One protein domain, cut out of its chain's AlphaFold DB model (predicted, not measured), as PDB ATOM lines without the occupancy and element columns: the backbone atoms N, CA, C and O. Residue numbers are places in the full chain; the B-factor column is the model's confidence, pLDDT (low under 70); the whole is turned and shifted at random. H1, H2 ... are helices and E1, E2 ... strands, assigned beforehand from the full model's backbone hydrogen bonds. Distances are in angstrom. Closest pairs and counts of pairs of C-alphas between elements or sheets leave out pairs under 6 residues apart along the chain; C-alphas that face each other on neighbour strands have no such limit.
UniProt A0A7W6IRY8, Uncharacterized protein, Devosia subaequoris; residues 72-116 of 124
ATOM      1  N   VAL A  72     211.446 218.728 165.216       93.44
ATOM      2  CA  VAL A  72     211.658 220.171 165.179       93.44
ATOM      3  C   VAL A  72     211.929 220.649 166.594       93.44
ATOM      4  O   VAL A  72     211.098 220.447 167.479       93.44
ATOM      5  N   THR A  73     213.065 221.309 166.784       92.81
ATOM      6  CA  THR A  73     213.349 222.062 168.006       92.81
ATOM      7  C   THR A  73     213.189 223.545 167.708       92.81
ATOM      8  O   THR A  73     213.909 224.088 166.866       92.81
ATOM      9  N   CYS A  74     212.246 224.195 168.384       88.88
ATOM     10  CA  CYS A  74     212.062 225.641 168.356       88.88
ATOM     11  C   CYS A  74     212.642 226.250 169.632       88.88
ATOM     12  O   CYS A  74     212.386 225.750 170.725       88.88
ATOM     13  N   ARG A  75     213.421 227.327 169.499       88.62
ATOM     14  CA  ARG A  75     213.948 228.089 170.638       88.62
ATOM     15  C   ARG A  75     213.619 229.564 170.468       88.62
ATOM     16  O   ARG A  75     213.989 230.131 169.439       88.62
ATOM     17  N   ASP A  76     213.000 230.166 171.478       85.50
ATOM     18  CA  ASP A  76     212.666 231.594 171.529       85.50
ATOM     19  C   ASP A  76     212.823 232.133 172.954       85.50
ATOM     20  O   ASP A  76     212.297 231.539 173.882       85.50
ATOM     21  N   GLU A  77     213.566 233.228 173.137       81.00
ATOM     22  CA  GLU A  77     213.683 234.000 174.394       81.00
ATOM     23  C   GLU A  77     213.586 233.206 175.728       81.00
ATOM     24  O   GLU A  77     212.895 233.596 176.667       81.00
ATOM     25  N   GLY A  78     214.333 232.099 175.850       81.38
ATOM     26  CA  GLY A  78     214.393 231.269 177.069       81.38
ATOM     27  C   GLY A  78     213.406 230.096 177.120       81.38
ATOM     28  O   GLY A  78     213.391 229.352 178.100       81.38
ATOM     29  N   PHE A  79     212.625 229.904 176.064       83.00
ATOM     30  CA  PHE A  79     211.765 228.758 175.819       83.00
ATOM     31  C   PHE A  79     212.396 227.840 174.764       83.00
ATOM     32  O   PHE A  79     212.914 228.303 173.748       83.00
ATOM     33  N   GLU A  80     212.354 226.532 175.013       88.12
ATOM     34  CA  GLU A  80     212.719 225.490 174.055       88.12
ATOM     35  C   GLU A  80     211.574 224.479 173.983       88.12
ATOM     36  O   GLU A  80     211.112 223.971 175.007       88.12
ATOM     37  N   GLU A  81     211.121 224.181 172.771       89.81
ATOM     38  CA  GLU A  81     210.122 223.156 172.502       89.81
ATOM     39  C   GLU A  81     210.664 222.166 171.479       89.81
ATOM     40  O   GLU A  81     211.187 222.561 170.438       89.81
ATOM     41  N   VAL A  82     210.497 220.875 171.762       94.31
ATOM     42  CA  VAL A  82     210.829 219.779 170.847       94.31
ATOM     43  C   VAL A  82     209.539 219.068 170.463       94.31
ATOM     44  O   VAL A  82     208.813 218.599 171.338       94.31
ATOM     45  N   ARG A  83     209.256 218.968 169.162       94.06
ATOM     46  CA  ARG A  83     208.012 218.390 168.629       94.06
ATOM     47  C   ARG A  83     208.230 217.594 167.348       94.06
ATOM     48  O   ARG A  83     209.262 217.727 166.693       94.06
ATOM     49  N   LEU A  84     207.247 216.781 166.966       93.69
ATOM     50  CA  LEU A  84     207.203 216.159 165.637       93.69
ATOM     51  C   LEU A  84     206.608 217.128 164.606       93.69
ATOM     52  O   LEU A  84     205.703 217.900 164.921       93.69
ATOM     53  N   ALA A  85     207.103 217.085 163.368       89.38
ATOM     54  CA  ALA A  85     206.591 217.913 162.278       89.38
ATOM     55  C   ALA A  85     205.203 217.440 161.794       89.38
ATOM     56  O   ALA A  85     205.014 216.258 161.507       89.38
ATOM     57  N   HIS A  86     204.260 218.376 161.649       76.19
ATOM     58  CA  HIS A  86     202.826 218.132 161.415       76.19
ATOM     59  C   HIS A  86     202.336 218.746 160.086       76.19
ATOM     60  O   HIS A  86     201.264 219.315 160.043       76.19
ATOM     61  N   PHE A  87     203.119 218.676 159.003       59.94
ATOM     62  CA  PHE A  87     202.837 219.201 157.642       59.94
ATOM     63  C   PHE A  87     203.236 220.650 157.321       59.94
ATOM     64  O   PHE A  87     203.729 220.869 156.216       59.94
ATOM     65  N   GLU A  88     203.139 221.611 158.240       52.50
ATOM     66  CA  GLU A  88     203.646 222.973 158.002       52.50
ATOM     67  C   GLU A  88     204.704 223.330 159.046       52.50
ATOM     68  O   GLU A  88     204.451 223.428 160.247       52.50
ATOM     69  N   VAL A  89     205.944 223.504 158.581       54.69
ATOM     70  CA  VAL A  89     206.945 224.259 159.337       54.69
ATOM     71  C   VAL A  89     206.517 225.718 159.229       54.69
ATOM     72  O   VAL A  89     206.961 226.443 158.339       54.69
ATOM     73  N   ASP A  90     205.563 226.097 160.075       52.41
ATOM     74  CA  ASP A  90     204.988 227.427 160.043       52.41
ATOM     75  C   ASP A  90     206.032 228.487 160.394       52.41
ATOM     76  O   ASP A  90     206.983 228.272 161.151       52.41
ATOM     77  N   PHE A  91     205.858 229.625 159.738       50.47
ATOM     78  CA  PHE A  91     206.785 230.736 159.618       50.47
ATOM     79  C   PHE A  91     207.422 231.165 160.953       50.47
ATOM     80  O   PHE A  91     206.741 231.540 161.902       50.47
ATOM     81  N   LYS A  92     208.757 231.195 160.953       56.06
ATOM     82  CA  LYS A  92     209.649 231.688 162.010       56.06
ATOM     83  C   LYS A  92     209.185 233.053 162.555       56.06
ATOM     84  O   LYS A  92     209.160 234.041 161.811       56.06
ATOM     85  N   GLY A  93     208.888 233.141 163.850       56.84
ATOM     86  CA  GLY A  93     208.842 234.413 164.576       56.84
ATOM     87  C   GLY A  93     210.190 235.145 164.469       56.84
ATOM     88  O   GLY A  93     211.229 234.520 164.252       56.84
ATOM     89  N   ARG A  94     210.217 236.484 164.592       56.94
ATOM     90  CA  ARG A  94     211.426 237.306 164.319       56.94
ATOM     91  C   ARG A  94     212.687 236.897 165.109       56.94
ATOM     92  O   ARG A  94     213.773 237.226 164.637       56.94
ATOM     93  N   ASN A  95     212.553 236.178 166.228       67.06
ATOM     94  CA  ASN A  95     213.653 235.746 167.103       67.06
ATOM     95  C   ASN A  95     213.755 234.221 167.295       67.06
ATOM     96  O   ASN A  95     214.626 233.759 168.029       67.06
ATOM     97  N   GLU A  96     212.927 233.427 166.615       77.38
ATOM     98  CA  GLU A  96     212.940 231.975 166.794       77.38
ATOM     99  C   GLU A  96     214.156 231.351 166.105       77.38
ATOM    100  O   GLU A  96     214.520 231.730 164.993       77.38
ATOM    101  N   SER A  97     214.790 230.353 166.719       86.06
ATOM    102  CA  SER A  97     215.728 229.464 166.027       86.06
ATOM    103  C   SER A  97     215.094 228.088 165.865       86.06
ATOM    104  O   SER A  97     214.602 227.515 166.834       86.06
ATOM    105  N   LEU A  98     215.092 227.584 164.629       89.12
ATOM    106  CA  LEU A  98     214.545 226.276 164.284       89.12
ATOM    107  C   LEU A  98     215.694 225.335 163.936       89.12
ATOM    108  O   LEU A  98     216.555 225.672 163.120       89.12
ATOM    109  N   GLU A  99     215.678 224.157 164.540       92.31
ATOM    110  CA  GLU A  99     216.549 223.036 164.209       92.31
ATOM    111  C   GLU A  99     215.680 221.868 163.748       92.31
ATOM    112  O   GLU A  99     214.733 221.481 164.432       92.31
ATOM    113  N   PHE A 100     216.011 221.309 162.587       93.81
ATOM    114  CA  PHE A 100     215.344 220.135 162.038       93.81
ATOM    115  C   PHE A 100     216.291 218.959 162.117       93.81
ATOM    116  O   PHE A 100     217.461 219.074 161.744       93.81
ATOM    117  N   ARG A 101     215.800 217.817 162.584       96.00
ATOM    118  CA  ARG A 101     216.633 216.626 162.716       96.00
ATOM    119  C   ARG A 101     215.842 215.336 162.651       96.00
ATOM    120  O   ARG A 101     214.638 215.310 162.890       96.00
ATOM    121  N   PHE A 102     216.562 214.250 162.417       97.06
ATOM    122  CA  PHE A 102     216.070 212.902 162.657       97.06
ATOM    123  C   PHE A 102     216.536 212.357 164.010       97.06
ATOM    124  O   PHE A 102     217.413 212.913 164.688       97.06
ATOM    125  N   TRP A 103     215.939 211.236 164.408       97.69
ATOM    126  CA  TRP A 103     216.215 210.570 165.678       97.69
ATOM    127  C   TRP A 103     217.687 210.182 165.859       97.69
ATOM    128  O   TRP A 103     218.242 210.300 166.949       97.69
ATOM    129  N   ASN A 104     218.364 209.786 164.784       96.50
ATOM    130  CA  ASN A 104     219.780 209.427 164.792       96.50
ATOM    131  C   ASN A 104     220.740 210.605 165.068       96.50
ATOM    132  O   ASN A 104     221.941 210.361 165.187       96.50
ATOM    133  N   GLY A 105     220.239 211.844 165.164       96.44
ATOM    134  CA  GLY A 105     221.041 213.056 165.365       96.44
ATOM    135  C   GLY A 105     221.450 213.768 164.077       96.44
ATOM    136  O   GLY A 105     222.144 214.778 164.133       96.44
ATOM    137  N   GLN A 106     221.031 213.278 162.908       95.94
ATOM    138  CA  GLN A 106     221.256 213.972 161.646       95.94
ATOM    139  C   GLN A 106     220.444 215.267 161.617       95.94
ATOM    140  O   GLN A 106     219.215 215.222 161.567       95.94
ATOM    141  N   ILE A 107     221.145 216.399 161.600       95.50
ATOM    142  CA  ILE A 107     220.556 217.717 161.359       95.50
ATOM    143  C   ILE A 107     220.261 217.872 159.866       95.50
ATOM    144  O   ILE A 107     221.053 217.457 159.017       95.50
ATOM    145  N   VAL A 108     219.117 218.472 159.554       93.19
ATOM    146  CA  VAL A 108     218.627 218.720 158.198       93.19
ATOM    147  C   VAL A 108     218.445 220.223 158.006       93.19
ATOM    148  O   VAL A 108     217.979 220.924 158.905       93.19
ATOM    149  N   SER A 109     218.832 220.738 156.840       91.00
ATOM    150  CA  SER A 109     218.590 222.140 156.503       91.00
ATOM    151  C   SER A 109     217.153 222.346 156.016       91.00
ATOM    152  O   SER A 109     216.550 221.456 155.416       91.00
ATOM    153  N   LEU A 110     216.601 223.543 156.230       87.38
ATOM    154  CA  LEU A 110     215.286 223.893 155.683       87.38
ATOM    155  C   LEU A 110     215.276 223.827 154.144       87.38
ATOM    156  O   LEU A 110     214.283 223.414 153.558       87.38
ATOM    157  N   GLU A 111     216.390 224.181 153.498       88.81
ATOM    158  CA  GLU A 111     216.550 224.090 152.041       88.81
ATOM    159  C   GLU A 111     216.424 222.644 151.550       88.81
ATOM    160  O   GLU A 111     215.699 222.389 150.596       88.81
ATOM    161  N   ASP A 112     217.041 221.673 152.233       90.31
ATOM    162  CA  ASP A 112     216.947 220.262 151.836       90.31
ATOM    163  C   ASP A 112     215.533 219.687 152.005       90.31
ATOM    164  O   ASP A 112     215.146 218.784 151.255       90.31
ATOM    165  N   LEU A 113     214.760 220.209 152.965       87.94
ATOM    166  CA  LEU A 113     213.345 219.872 153.141       87.94
ATOM    167  C   LEU A 113     212.487 220.472 152.018       87.94
ATOM    168  O   LEU A 113     211.669 219.761 151.439       87.94
ATOM    169  N   ILE A 114     212.690 221.753 151.685       85.25
ATOM    170  CA  ILE A 114     211.941 222.457 150.627       85.25
ATOM    171  C   ILE A 114     212.251 221.871 149.247       85.25
ATOM    172  O   ILE A 114     211.343 221.656 148.445       85.25
ATOM    173  N   ASP A 115     213.520 221.563 148.982       87.94
ATOM    174  CA  ASP A 115     213.974 220.959 147.727       87.94
ATOM    175  C   ASP A 115     213.561 219.480 147.596       87.94
ATOM    176  O   ASP A 115     213.792 218.862 146.555       87.94
ATOM    177  N   GLY A 116     213.002 218.876 148.654       86.00
ATOM    178  CA  GLY A 116     212.604 217.468 148.676       86.00
ATOM    179  C   GLY A 116     213.778 216.484 148.625       86.00
ATOM    180  O   GLY A 116     213.591 215.316 148.283       86.00
TER     181      GLY A 116
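AT A GLANCE: This is residues 72 to 116 of the 124 residues of an uncharacterized protein of Devosia subaequoris (UniProt A0A7W6IRY8). A small three-stranded sheet makes the core: the hairpin of E1 and E2, with E3 on the other side of E1. A long loop, residues 85 to 96, arches over one face from the end of E2 back to the start of E3; after E3 the backbone folds back on it through residues 107 to 108, and a single short helix, H1, follows out past the E3 edge before the printed part ends at residue 116. The printed part has 45 residues, with three named strands and one named helix in the order E1, E2, E3, H1; the sheet order is E2, E1, E3, antiparallel throughout. The class is mixed, helices and strands, with under half of the residues, 21, in named elements. The whole is only just compact, close to loose, with a radius of gyration of the C-alphas of 10.8 A and spans of 30 by 22 by 17 A.

HOW THE PARTS SIT: Start at Val 72, where E1, residues 72 to 76, begins; a tight link leads from it into E2, residues 79 to 84, and the two form an antiparallel hairpin at 163 degrees between their directions. Look there for N 74 and O 81, 2.8 A apart, and N 79 and O 76, 2.7 A apart, both within hydrogen-bond range. On the other side of E1 is E3, residues 97 to 101, antiparallel to E1 at 165 degrees, with N 97 and O 75 at 2.8 A and N 99 and O 73 at 2.9 A within hydrogen-bond range. E1 is the inner strand, and the edge strands E2 and E3 are apart. Farther on, residues 107 to 108 form a short antiparallel pairing with residues 100 to 101 of E3. H1, residues 110 to 114, follows; its closest C-alpha to E3 is that of Leu 110, 7.4 A from that of Phe 100. H1 is not on the sheet, but only just, with 4 pairs of C-alphas within 10 A, and it is apart from E1 and E2. Every O i to N i+4 pair in H1 is within hydrogen-bond range.

IN THESE COORDINATES: Find C-alpha 72 at (211.658, 220.171, 165.179); from there E1 runs 13.1 A to C-alpha 76. E2 runs 16.8 A from C-alpha 79 to C-alpha 84. E3 starts at C-alpha 97 at (215.728, 229.464, 166.027) and runs 13.3 A to C-alpha 101. H1 covers 6.2 A from C-alpha 110 and ends with C-alpha 114 at (211.941, 222.457, 150.627).

THE WHOLE: The two C-alphas farthest apart, those of Gly 78 and Gly 116, are 31.6 A from each other. The printed part has no cut. The link from E2 to E3 is long, and the one from E3 to H1 is short. The mean pLDDT of the printed part is 83.1; look at residues 87 to 95, within the long link, for the values under 70.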